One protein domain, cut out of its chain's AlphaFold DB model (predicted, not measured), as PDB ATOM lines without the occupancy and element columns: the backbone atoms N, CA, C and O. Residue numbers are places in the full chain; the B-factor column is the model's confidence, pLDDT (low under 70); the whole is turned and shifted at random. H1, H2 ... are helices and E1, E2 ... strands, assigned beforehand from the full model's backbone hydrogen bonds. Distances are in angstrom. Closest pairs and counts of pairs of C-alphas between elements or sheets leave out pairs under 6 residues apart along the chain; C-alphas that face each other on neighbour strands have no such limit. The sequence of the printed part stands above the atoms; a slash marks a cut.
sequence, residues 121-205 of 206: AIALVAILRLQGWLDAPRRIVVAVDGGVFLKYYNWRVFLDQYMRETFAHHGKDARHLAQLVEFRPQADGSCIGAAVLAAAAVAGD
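Overview. This is residues 121 to 205 of the 206 residues of the protein "Phosphotransferase" of Monoraphidium neglectum (UniProt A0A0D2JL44). A small body is built of a two-stranded parallel ribbon, E1 and E2, with the helices H1 and H3 to one side of it, H4 against one end of H3 and the short H2 at a corner by the other. From this body the helix H5 leads away as an arm, and residues 191 to 205 stick out free. The printed part has 85 residues with five named helices and two named strands, in the order H1, E1, H2, H3, H4, E2, H5; the class is mostly helix. The whole is loose, with a radius of gyration of the C-alphas of 15.4 A, and flat, spanning 45 by 32 by 17 A, the arm making much of its length.

Arrangement. The sheet joins E1, residues 140 to 144, and E2, residues 181 to 185, which are parallel at 30 degrees; the C-alphas of Val 141 and Glu 182 face each other at 4.8 A. N 142 and O 182 are within hydrogen-bond range at 2.8 A, as are N 184 and O 142 at 2.9 A. Near E2 is the hub, H3, residues 153 to 168. H1, residues 121 to 130, touches H3 at a steep tilt of 45 degrees, the same way; their closest C-alphas, of Ala 121 and Met 163, are 5.1 A apart. H4, residues 174 to 179, touches H3 at a steep tilt of 48 degrees, opposite ways, closest at the C-alphas of Phe 167 and Ala 174, 4.9 A. H2, residues 147 to 151, only just touches H3, with 3 pairs of C-alphas within 8 A, and only at the corner; the closest are those of Phe 149 and Arg 156, 6.3 A. E1, H2 H3 H4 and E2 form a strand-helix-strand unit, two parallel neighbour strands with helices between. H5, residues 189 to 204, touches no helix. In H1, H2, H3, H4 and H5 every O i to N i+4 pair is within hydrogen-bond range.

Along the chain. H1 begins at C-alpha 121, (-50.723, -22.457, -37.544), and is 14.3 A long. E1 is 12.6 A and E2 13.4 A long; E1 begins at C-alpha 140, (-51.154, -36.319, -42.563). H2 is 5.6 A, H3 23.3 A and H4 8.6 A long. H5, 21.6 A, ends at C-alpha 204, (-28.506, -48.518, -43.127).

Size, cuts and confidence. The two C-alphas farthest apart, of Asn 154 and Asp 205, are 46.0 A apart. Without the free stretch the body has 70 residues and spans 34 by 24 by 17 A. The printed part has no cut and no long link. The mean pLDDT of the printed part is 92.5, and residue 205 alone is under 70.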
ATOM      1  N   ALA A 121     -49.995 -22.047 -36.342       96.62
ATOM      2  CA  ALA A 121     -50.723 -22.457 -37.544       96.62
ATOM      3  C   ALA A 121     -49.995 -22.031 -38.829       96.62
ATOM      4  O   ALA A 121     -49.769 -22.851 -39.715       96.62
ATOM      5  N   ILE A 122     -49.565 -20.767 -38.907       95.81
ATOM      6  CA  ILE A 122     -48.830 -20.244 -40.068       95.81
ATOM      7  C   ILE A 122     -47.528 -21.022 -40.280       95.81
ATOM      8  O   ILE A 122     -47.220 -21.397 -41.410       95.81
ATOM      9  N   ALA A 123     -46.778 -21.298 -39.209       95.44
ATOM     10  CA  ALA A 123     -45.535 -22.059 -39.295       95.44
ATOM     11  C   ALA A 123     -45.769 -23.495 -39.798       95.44
ATOM     12  O   ALA A 123     -45.036 -23.966 -40.666       95.44
ATOM     13  N   LEU A 124     -46.816 -24.168 -39.314       95.94
ATOM     14  CA  LEU A 124     -47.184 -25.510 -39.769       95.94
ATOM     15  C   LEU A 124     -47.581 -25.513 -41.247       95.94
ATOM     16  O   LEU A 124     -47.034 -26.294 -42.021       95.94
ATOM     17  N   VAL A 125     -48.475 -24.613 -41.666       95.00
ATOM     18  CA  VAL A 125     -48.892 -24.519 -43.075       95.00
ATOM     19  C   VAL A 125     -47.715 -24.160 -43.984       95.00
ATOM     20  O   VAL A 125     -47.619 -24.692 -45.088       95.00
ATOM     21  N   ALA A 126     -46.781 -23.322 -43.524       95.25
ATOM     22  CA  ALA A 126     -45.559 -23.024 -44.263       95.25
ATOM     23  C   ALA A 126     -44.708 -24.282 -44.501       95.25
ATOM     24  O   ALA A 126     -44.253 -24.492 -45.625       95.25
ATOM     25  N   ILE A 127     -44.549 -25.154 -43.499       96.06
ATOM     26  CA  ILE A 127     -43.853 -26.441 -43.664       96.06
ATOM     27  C   ILE A 127     -44.592 -27.321 -44.679       96.06
ATOM     28  O   ILE A 127     -43.965 -27.832 -45.603       96.06
ATOM     29  N   LEU A 128     -45.918 -27.452 -44.569       94.94
ATOM     30  CA  LEU A 128     -46.712 -28.238 -45.523       94.94
ATOM     31  C   LEU A 128     -46.550 -27.728 -46.957       94.94
ATOM     32  O   LEU A 128     -46.366 -28.510 -47.887       94.94
ATOM     33  N   ARG A 129     -46.555 -26.406 -47.137       93.06
ATOM     34  CA  ARG A 129     -46.307 -25.779 -48.433       93.06
ATOM     35  C   ARG A 129     -44.923 -26.122 -48.979       93.06
ATOM     36  O   ARG A 129     -44.821 -26.473 -50.148       93.06
ATOM     37  N   LEU A 130     -43.877 -26.032 -48.157       95.75
ATOM     38  CA  LEU A 130     -42.504 -26.351 -48.573       95.75
ATOM     39  C   LEU A 130     -42.339 -27.819 -48.987       95.75
ATOM     40  O   LEU A 130     -41.496 -28.125 -49.821       95.75
ATOM     41  N   GLN A 131     -43.161 -28.712 -48.440       95.50
ATOM     42  CA  GLN A 131     -43.198 -30.132 -48.797       95.50
ATOM     43  C   GLN A 131     -44.048 -30.426 -50.051       95.50
ATOM     44  O   GLN A 131     -44.314 -31.588 -50.347       95.50
ATOM     45  N   GLY A 132     -44.554 -29.400 -50.751       94.12
ATOM     46  CA  GLY A 132     -45.463 -29.564 -51.895       94.12
ATOM     47  C   GLY A 132     -46.842 -30.123 -51.521       94.12
ATOM     48  O   GLY A 132     -47.651 -30.428 -52.395       94.12
ATOM     49  N   TRP A 133     -47.153 -30.242 -50.224       95.06
ATOM     50  CA  TRP A 133     -48.385 -30.876 -49.748       95.06
ATOM     51  C   TRP A 133     -49.637 -30.111 -50.176       95.06
ATOM     52  O   TRP A 133     -50.676 -30.717 -50.410       95.06
ATOM     53  N   LEU A 134     -49.554 -28.783 -50.313       91.44
ATOM     54  CA  LEU A 134     -50.696 -28.003 -50.789       91.44
ATOM     55  C   LEU A 134     -51.081 -28.377 -52.225       91.44
ATOM     56  O   LEU A 134     -52.257 -28.262 -52.563       91.44
ATOM     57  N   ASP A 135     -50.132 -28.778 -53.070       92.19
ATOM     58  CA  ASP A 135     -50.379 -29.092 -54.484       92.19
ATOM     59  C   ASP A 135     -50.850 -30.535 -54.685       92.19
ATOM     60  O   ASP A 135     -51.620 -30.803 -55.603       92.19
ATOM     61  N   ALA A 136     -50.489 -31.433 -53.763       93.62
ATOM     62  CA  ALA A 136     -51.017 -32.791 -53.678       93.62
ATOM     63  C   ALA A 136     -51.476 -33.124 -52.240       93.62
ATOM     64  O   ALA A 136     -50.776 -33.850 -51.518       93.62
ATOM     65  N   PRO A 137     -52.637 -32.595 -51.794       93.88
ATOM     66  CA  PRO A 137     -53.122 -32.807 -50.435       93.88
ATOM     67  C   PRO A 137     -53.399 -34.281 -50.155       93.88
ATOM     68  O   PRO A 137     -54.054 -34.978 -50.926       93.88
ATOM     69  N   ARG A 138     -52.930 -34.750 -49.002       95.50
ATOM     70  CA  ARG A 138     -53.159 -36.111 -48.501       95.50
ATOM     71  C   ARG A 138     -53.302 -36.093 -46.992       95.50
ATOM     72  O   ARG A 138     -52.809 -35.171 -46.346       95.50
ATOM     73  N   ARG A 139     -53.923 -37.120 -46.411       96.81
ATOM     74  CA  ARG A 139     -54.012 -37.221 -44.951       96.81
ATOM     75  C   ARG A 139     -52.610 -37.249 -44.337       96.81
ATOM     76  O   ARG A 139     -51.763 -38.033 -44.761       96.81
ATOM     77  N   ILE A 140     -52.388 -36.402 -43.340       96.69
ATOM     78  CA  ILE A 140     -51.154 -36.319 -42.563       96.69
ATOM     79  C   ILE A 140     -51.473 -36.305 -41.075       96.69
ATOM     80  O   ILE A 140     -52.502 -35.788 -40.640       96.69
ATOM     81  N   VAL A 141     -50.549 -36.857 -40.299       96.38
ATOM     82  CA  VAL A 141     -50.593 -36.813 -38.843       96.38
ATOM     83  C   VAL A 141     -49.406 -35.994 -38.363       96.38
ATOM     84  O   VAL A 141     -48.261 -36.299 -38.688       96.38
ATOM     85  N   VAL A 142     -49.683 -34.953 -37.590       95.88
ATOM     86  CA  VAL A 142     -48.684 -34.135 -36.911       95.88
ATOM     87  C   VAL A 142     -48.601 -34.621 -35.470       95.88
ATOM     88  O   VAL A 142     -49.517 -34.399 -34.676       95.88
ATOM     89  N   ALA A 143     -47.509 -35.305 -35.139       94.75
ATOM     90  CA  ALA A 143     -47.182 -35.654 -33.762       94.75
ATOM     91  C   ALA A 143     -46.764 -34.384 -33.002       94.75
ATOM     92  O   ALA A 143     -45.894 -33.646 -33.465       94.75
ATOM     93  N   VAL A 144     -47.393 -34.110 -31.860       94.12
ATOM     94  CA  VAL A 144     -47.159 -32.899 -31.063       94.12
ATOM     95  C   VAL A 144     -46.854 -33.269 -29.621       94.12
ATOM     96  O   VAL A 144     -47.636 -33.958 -28.968       94.12
ATOM     97  N   ASP A 145     -45.755 -32.727 -29.115       91.06
ATOM     98  CA  ASP A 145     -45.410 -32.716 -27.697       91.06
ATOM     99  C   ASP A 145     -45.316 -31.261 -27.203       91.06
ATOM    100  O   ASP A 145     -45.095 -30.327 -27.979       91.06
ATOM    101  N   GLY A 146     -45.516 -31.054 -25.905       91.06
ATOM    102  CA  GLY A 146     -45.378 -29.765 -25.245       91.06
ATOM    103  C   GLY A 146     -46.591 -29.373 -24.406       91.06
ATOM    104  O   GLY A 146     -47.752 -29.526 -24.791       91.06
ATOM    105  N   GLY A 147     -46.317 -28.777 -23.241       93.00
ATOM    106  CA  GLY A 147     -47.336 -28.468 -22.235       93.00
ATOM    107  C   GLY A 147     -48.468 -27.556 -22.722       93.00
ATOM    108  O   GLY A 147     -49.597 -27.718 -22.268       93.00
ATOM    109  N   VAL A 148     -48.200 -26.643 -23.664       95.75
ATOM    110  CA  VAL A 148     -49.242 -25.781 -24.253       95.75
ATOM    111  C   VAL A 148     -50.248 -26.621 -25.032       95.75
ATOM    112  O   VAL A 148     -51.437 -26.571 -24.730       95.75
ATOM    113  N   PHE A 149     -49.778 -27.438 -25.981       95.31
ATOM    114  CA  PHE A 149     -50.663 -28.284 -26.775       95.31
ATOM    115  C   PHE A 149     -51.403 -29.285 -25.894       95.31
ATOM    116  O   PHE A 149     -52.603 -29.450 -26.062       95.31
ATOM    117  N   LEU A 150     -50.732 -29.917 -24.927       93.88
ATOM    118  CA  LEU A 150     -51.335 -30.969 -24.105       93.88
ATOM    119  C   LEU A 150     -52.367 -30.424 -23.106       93.88
ATOM    120  O   LEU A 150     -53.471 -30.961 -22.995       93.88
ATOM    121  N   LYS A 151     -52.053 -29.328 -22.405       95.06
ATOM    122  CA  LYS A 151     -52.837 -28.866 -21.244       95.06
ATOM    123  C   LYS A 151     -53.786 -27.708 -21.557       95.06
ATOM    124  O   LYS A 151     -54.754 -27.518 -20.829       95.06
ATOM    125  N   TYR A 152     -53.555 -26.952 -22.632       96.56
ATOM    126  CA  TYR A 152     -54.332 -25.750 -22.942       96.56
ATOM    127  C   TYR A 152     -55.355 -26.014 -24.063       96.56
ATOM    128  O   TYR A 152     -55.082 -25.813 -25.244       96.56
ATOM    129  N   TYR A 153     -56.568 -26.439 -23.688       96.00
ATOM    130  CA  TYR A 153     -57.634 -26.809 -24.636       96.00
ATOM    131  C   TYR A 153     -57.963 -25.710 -25.660       96.00
ATOM    132  O   TYR A 153     -57.889 -25.954 -26.863       96.00
ATOM    133  N   ASN A 154     -58.256 -24.488 -25.204       97.12
ATOM    134  CA  ASN A 154     -58.624 -23.391 -26.106       97.12
ATOM    135  C   ASN A 154     -57.489 -23.000 -27.059       97.12
ATOM    136  O   ASN A 154     -57.757 -22.588 -28.184       97.12
ATOM    137  N   TRP A 155     -56.224 -23.192 -26.670       97.75
ATOM    138  CA  TRP A 155     -55.105 -22.986 -27.588       97.75
ATOM    139  C   TRP A 155     -55.188 -23.937 -28.791       97.75
ATOM    140  O   TRP A 155     -54.977 -23.498 -29.918       97.75
ATOM    141  N   ARG A 156     -55.583 -25.206 -28.588       96.75
ATOM    142  CA  ARG A 156     -55.811 -26.164 -29.689       96.75
ATOM    143  C   ARG A 156     -56.987 -25.756 -30.573       96.75
ATOM    144  O   ARG A 156     -56.889 -25.856 -31.790       96.75
ATOM    145  N   VAL A 157     -58.068 -25.258 -29.971       97.12
ATOM    146  CA  VAL A 157     -59.224 -24.728 -30.717       97.12
ATOM    147  C   VAL A 157     -58.799 -23.551 -31.599       97.12
ATOM    148  O   VAL A 157     -59.140 -23.505 -32.779       97.12
ATOM    149  N   PHE A 158     -58.005 -22.623 -31.059       98.12
ATOM    150  CA  PHE A 158     -57.464 -21.511 -31.835       98.12
ATOM    151  C   PHE A 158     -56.495 -21.978 -32.922       98.12
ATOM    152  O   PHE A 158     -56.545 -21.448 -34.026       98.12
ATOM    153  N   LEU A 159     -55.639 -22.966 -32.649       97.56
ATOM    154  CA  LEU A 159     -54.744 -23.536 -33.655       97.56
ATOM    155  C   LEU A 159     -55.545 -24.059 -34.853       97.56
ATOM    156  O   LEU A 159     -55.290 -23.652 -35.982       97.56
ATOM    157  N   ASP A 160     -56.540 -24.905 -34.600       95.75
ATOM    158  CA  ASP A 160     -57.417 -25.486 -35.619       95.75
ATOM    159  C   ASP A 160     -58.202 -24.409 -36.398       95.75
ATOM    160  O   ASP A 160     -58.273 -24.436 -37.631       95.75
ATOM    161  N   GLN A 161     -58.708 -23.385 -35.702       96.44
ATOM    162  CA  GLN A 161     -59.299 -22.207 -36.339       96.44
ATOM    163  C   GLN A 161     -58.312 -21.526 -37.300       96.44
ATOM    164  O   GLN A 161     -58.657 -21.260 -38.452       96.44
ATOM    165  N   TYR A 162     -57.089 -21.241 -36.851       97.44
ATOM    166  CA  TYR A 162     -56.122 -20.510 -37.665       97.44
ATOM    167  C   TYR A 162     -55.505 -21.346 -38.780       97.44
ATOM    168  O   TYR A 162     -55.113 -20.776 -39.796       97.44
ATOM    169  N   MET A 163     -55.462 -22.671 -38.647       96.06
ATOM    170  CA  MET A 163     -55.130 -23.570 -39.753       96.06
ATOM    171  C   MET A 163     -56.142 -23.393 -40.890       96.06
ATOM    172  O   MET A 163     -55.743 -23.123 -42.022       96.06
ATOM    173  N   ARG A 164     -57.451 -23.429 -40.585       95.25
ATOM    174  CA  ARG A 164     -58.513 -23.162 -41.572       95.25
ATOM    175  C   ARG A 164     -58.400 -21.775 -42.198       95.25
ATOM    176  O   ARG A 164     -58.464 -21.663 -43.417       95.25
ATOM    177  N   GLU A 165     -58.211 -20.732 -41.390       95.38
ATOM    178  CA  GLU A 165     -58.026 -19.367 -41.907       95.38
ATOM    179  C   GLU A 165     -56.813 -19.288 -42.850       95.38
ATOM    180  O   GLU A 165     -56.905 -18.717 -43.934       95.38
ATOM    181  N   THR A 166     -55.692 -19.913 -42.480       95.06
ATOM    182  CA  THR A 166     -54.470 -19.909 -43.297       95.06
ATOM    183  C   THR A 166     -54.674 -20.662 -44.612       95.06
ATOM    184  O   THR A 166     -54.276 -20.161 -45.660       95.06
ATOM    185  N   PHE A 167     -55.347 -21.817 -44.606       94.00
ATOM    186  CA  PHE A 167     -55.683 -22.532 -45.842       94.00
ATOM    187  C   PHE A 167     -56.630 -21.739 -46.749       94.00
ATOM    188  O   PHE A 167     -56.441 -21.741 -47.965       94.00
ATOM    189  N   ALA A 168     -57.600 -21.016 -46.178       92.31
ATOM    190  CA  ALA A 168     -58.528 -20.189 -46.948       92.31
ATOM    191  C   ALA A 168     -57.804 -19.076 -47.725       92.31
ATOM    192  O   ALA A 168     -58.151 -18.800 -48.872       92.31
ATOM    193  N   HIS A 169     -56.742 -18.495 -47.155       88.88
ATOM    194  CA  HIS A 169     -55.906 -17.509 -47.849       88.88
ATOM    195  C   HIS A 169     -55.167 -18.066 -49.076       88.88
ATOM    196  O   HIS A 169     -54.740 -17.292 -49.929       88.88
ATOM    197  N   HIS A 170     -55.031 -19.388 -49.197       83.31
ATOM    198  CA  HIS A 170     -54.414 -20.036 -50.354       83.31
ATOM    199  C   HIS A 170     -55.416 -20.396 -51.469       83.31
ATOM    200  O   HIS A 170     -55.014 -21.014 -52.452       83.31
ATOM    201  N   GLY A 171     -56.699 -20.021 -51.342       77.38
ATOM    202  CA  GLY A 171     -57.722 -20.210 -52.384       77.38
ATOM    203  C   GLY A 171     -58.171 -21.660 -52.600       77.38
ATOM    204  O   GLY A 171     -58.847 -21.956 -53.579       77.38
ATOM    205  N   LYS A 172     -57.787 -22.570 -51.701       70.81
ATOM    206  CA  LYS A 172     -58.141 -23.997 -51.731       70.81
ATOM    207  C   LYS A 172     -59.284 -24.263 -50.743       70.81
ATOM    208  O   LYS A 172     -59.511 -23.452 -49.845       70.81
ATOM    209  N   ASP A 173     -59.998 -25.384 -50.885       87.88
ATOM    210  CA  ASP A 173     -61.064 -25.779 -49.948       87.88
ATOM    211  C   ASP A 173     -60.488 -25.970 -48.533       87.88
ATOM    212  O   ASP A 173     -59.987 -27.032 -48.161       87.88
ATOM    213  N   ALA A 174     -60.541 -24.902 -47.738       89.25
ATOM    214  CA  ALA A 174     -59.935 -24.835 -46.419       89.25
ATOM    215  C   ALA A 174     -60.535 -25.848 -45.443       89.25
ATOM    216  O   ALA A 174     -59.841 -26.321 -44.541       89.25
ATOM    217  N   ARG A 175     -61.822 -26.178 -45.613       89.44
ATOM    218  CA  ARG A 175     -62.512 -27.136 -44.753       89.44
ATOM    219  C   ARG A 175     -62.008 -28.540 -45.038       89.44
ATOM    220  O   ARG A 175     -61.669 -29.249 -44.093       89.44
ATOM    221  N   HIS A 176     -61.912 -28.899 -46.315       92.12
ATOM    222  CA  HIS A 176     -61.353 -30.179 -46.732       92.12
ATOM    223  C   HIS A 176     -59.879 -30.312 -46.322       92.12
ATOM    224  O   HIS A 176     -59.510 -31.289 -45.674       92.12
ATOM    225  N   LEU A 177     -59.044 -29.304 -46.602       94.00
ATOM    226  CA  LEU A 177     -57.619 -29.339 -46.251       94.00
ATOM    227  C   LEU A 177     -57.383 -29.476 -44.744       94.00
ATOM    228  O   LEU A 177     -56.530 -30.258 -44.331       94.00
ATOM    229  N   ALA A 178     -58.147 -28.764 -43.914       93.00
ATOM    230  CA  ALA A 178     -58.017 -28.879 -42.465       93.00
ATOM    231  C   ALA A 178     -58.371 -30.284 -41.949       93.00
ATOM    232  O   ALA A 178     -57.725 -30.760 -41.025       93.00
ATOM    233  N   GLN A 179     -59.337 -30.977 -42.566       93.88
ATOM    234  CA  GLN A 179     -59.694 -32.358 -42.199       93.88
ATOM    235  C   GLN A 179     -58.606 -33.380 -42.551       93.88
ATOM    236  O   GLN A 179     -58.561 -34.456 -41.958       93.88
ATOM    237  N   LEU A 180     -57.722 -33.058 -43.500       96.00
ATOM    238  CA  LEU A 180     -56.586 -33.907 -43.849       96.00
ATOM    239  C   LEU A 180     -55.431 -33.799 -42.844       96.00
ATOM    240  O   LEU A 180     -54.541 -34.646 -42.880       96.00
ATOM    241  N   VAL A 181     -55.425 -32.793 -41.964       96.69
ATOM    242  CA  VAL A 181     -54.374 -32.594 -40.959       96.69
ATOM    243  C   VAL A 181     -54.877 -33.018 -39.588       96.69
ATOM    244  O   VAL A 181     -55.728 -32.369 -38.988       96.69
ATOM    245  N   GLU A 182     -54.310 -34.094 -39.059       95.81
ATOM    246  CA  GLU A 182     -54.652 -34.601 -37.736       95.81
ATOM    247  C   GLU A 182     -53.516 -34.345 -36.747       95.81
ATOM    248  O   GLU A 182     -52.375 -34.719 -36.998       95.81
ATOM    249  N   PHE A 183     -53.815 -33.745 -35.595       95.88
ATOM    250  CA  PHE A 183     -52.835 -33.576 -34.523       95.88
ATOM    251  C   PHE A 183     -52.934 -34.722 -33.517       95.88
ATOM    252  O   PHE A 183     -54.014 -35.000 -32.990       95.88
ATOM    253  N   ARG A 184     -51.802 -35.354 -33.198       94.38
ATOM    254  CA  ARG A 184     -51.721 -36.428 -32.204       94.38
ATOM    255  C   ARG A 184     -50.740 -36.065 -31.095       94.38
ATOM    256  O   ARG A 184     -49.591 -35.771 -31.406       94.38
ATOM    257  N   PRO A 185     -51.159 -36.099 -29.817       92.50
ATOM    258  CA  PRO A 185     -50.224 -36.065 -28.701       92.50
ATOM    259  C   PRO A 185     -49.175 -37.168 -28.854       92.50
ATOM    260  O   PRO A 185     -49.544 -38.314 -29.106       92.50
ATOM    261  N   GLN A 186     -47.903 -36.828 -28.676       89.75
ATOM    262  CA  GLN A 186     -46.813 -37.794 -28.623       89.75
ATOM    263  C   GLN A 186     -46.067 -37.632 -27.305       89.75
ATOM    264  O   GLN A 186     -45.520 -36.568 -27.033       89.75
ATOM    265  N   ALA A 187     -46.061 -38.689 -26.496       83.38
ATOM    266  CA  ALA A 187     -45.245 -38.764 -25.292       83.38
ATOM    267  C   ALA A 187     -43.847 -39.299 -25.633       83.38
ATOM    268  O   ALA A 187     -43.690 -40.077 -26.577       83.38
ATOM    269  N   ASP A 188     -42.848 -38.875 -24.860       83.94
ATOM    270  CA  ASP A 188     -41.488 -39.428 -24.866       83.94
ATOM    271  C   ASP A 188     -40.802 -39.440 -26.242       83.94
ATOM    272  O   ASP A 188     -39.978 -40.307 -26.551       83.94
ATOM    273  N   GLY A 189     -41.112 -38.439 -27.076       84.19
ATOM    274  CA  GLY A 189     -40.536 -38.299 -28.415       84.19
ATOM    275  C   GLY A 189     -39.009 -38.176 -28.408       84.19
ATOM    276  O   GLY A 189     -38.360 -38.634 -29.344       84.19
ATOM    277  N   SER A 190     -38.425 -37.628 -27.339       88.69
ATOM    278  CA  SER A 190     -36.973 -37.553 -27.150       88.69
ATOM    279  C   SER A 190     -36.330 -38.931 -26.973       88.69
ATOM    280  O   SER A 190     -35.327 -39.218 -27.619       88.69
ATOM    281  N   CYS A 191     -36.912 -39.800 -26.144       91.00
ATOM    282  CA  CYS A 191     -36.373 -41.130 -25.854       91.00
ATOM    283  C   CYS A 191     -36.634 -42.104 -27.008       91.00
ATOM    284  O   CYS A 191     -35.701 -42.697 -27.549       91.00
ATOM    285  N   ILE A 192     -37.902 -42.241 -27.414       90.50
ATOM    286  CA  ILE A 192     -38.306 -43.175 -28.475       90.50
ATOM    287  C   ILE A 192     -37.694 -42.743 -29.809       90.50
ATOM    288  O   ILE A 192     -37.173 -43.578 -30.545       90.50
ATOM    289  N   GLY A 193     -37.701 -41.439 -30.101       90.31
ATOM    290  CA  GLY A 193     -37.102 -40.899 -31.319       90.31
ATOM    291  C   GLY A 193     -35.602 -41.170 -31.395       90.31
ATOM    292  O   GLY A 193     -35.131 -41.645 -32.426       90.31
ATOM    293  N   ALA A 194     -34.860 -40.950 -30.303       93.25
ATOM    294  CA  ALA A 194     -33.431 -41.256 -30.255       93.25
ATOM    295  C   ALA A 194     -33.148 -42.754 -30.462       93.25
ATOM    296  O   ALA A 194     -32.256 -43.104 -31.232       93.25
ATOM    297  N   ALA A 195     -33.934 -43.636 -29.835       93.69
ATOM    298  CA  ALA A 195     -33.782 -45.080 -29.989       93.69
ATOM    299  C   ALA A 195     -34.062 -45.551 -31.429       93.69
ATOM    300  O   ALA A 195     -33.279 -46.317 -31.990       93.69
ATOM    301  N   VAL A 196     -35.145 -45.065 -32.048       92.69
ATOM    302  CA  VAL A 196     -35.501 -45.409 -33.436       92.69
ATOM    303  C   VAL A 196     -34.457 -44.883 -34.421       92.69
ATOM    304  O   VAL A 196     -34.076 -45.607 -35.337       92.69
ATOM    305  N   LEU A 197     -33.956 -43.658 -34.225       92.81
ATOM    306  CA  LEU A 197     -32.888 -43.100 -35.058       92.81
ATOM    307  C   LEU A 197     -31.590 -43.907 -34.938       92.81
ATOM    308  O   LEU A 197     -30.965 -44.190 -35.956       92.81
ATOM    309  N   ALA A 198     -31.209 -44.320 -33.726       94.62
ATOM    310  CA  ALA A 198     -30.035 -45.165 -33.514       94.62
ATOM    311  C   ALA A 198     -30.180 -46.530 -34.207       94.62
ATOM    312  O   ALA A 198     -29.258 -46.972 -34.888       94.62
ATOM    313  N   ALA A 199     -31.349 -47.168 -34.097       94.94
ATOM    314  CA  ALA A 199     -31.626 -48.431 -34.780       94.94
ATOM    315  C   ALA A 199     -31.588 -48.285 -36.313       94.94
ATOM    316  O   ALA A 199     -31.006 -49.125 -36.996       94.94
ATOM    317  N   ALA A 200     -32.165 -47.206 -36.853       94.19
ATOM    318  CA  ALA A 200     -32.161 -46.932 -38.289       94.19
ATOM    319  C   ALA A 200     -30.749 -46.664 -38.836       94.19
ATOM    320  O   ALA A 200     -30.443 -47.102 -39.940       94.19
ATOM    321  N   ALA A 201     -29.890 -45.986 -38.067       93.75
ATOM    322  CA  ALA A 201     -28.505 -45.731 -38.458       93.75
ATOM    323  C   ALA A 201     -27.705 -47.035 -38.604       93.75
ATOM    324  O   ALA A 201     -27.003 -47.208 -39.590       93.75
ATOM    325  N   VAL A 202     -27.873 -47.981 -37.674       92.81
ATOM    326  CA  VAL A 202     -27.194 -49.288 -37.739       92.81
ATOM    327  C   VAL A 202     -27.738 -50.159 -38.876       92.81
ATOM    328  O   VAL A 202     -26.987 -50.913 -39.485       92.81
ATOM    329  N   ALA A 203     -29.033 -50.061 -39.183       84.19
ATOM    330  CA  ALA A 203     -29.657 -50.843 -40.250       84.19
ATOM    331  C   ALA A 203     -29.327 -50.343 -41.670       84.19
ATOM    332  O   ALA A 203     -29.505 -51.100 -42.616       84.19
ATOM    333  N   GLY A 204     -28.897 -49.087 -41.831       71.12
ATOM    334  CA  GLY A 204     -28.506 -48.518 -43.127       71.12
ATOM    335  C   GLY A 204     -27.066 -48.829 -43.553       71.12
ATOM    336  O   GLY A 204     -26.737 -48.641 -44.721       71.12
ATOM    337  N   ASP A 205     -26.240 -49.308 -42.619       57.72
ATOM    338  CA  ASP A 205     -24.844 -49.708 -42.846       57.72
ATOM    339  C   ASP A 205     -24.691 -51.224 -43.129       57.72
ATOM    340  O   ASP A 205     -23.568 -51.720 -43.251       57.72
TER     341      ASP A 205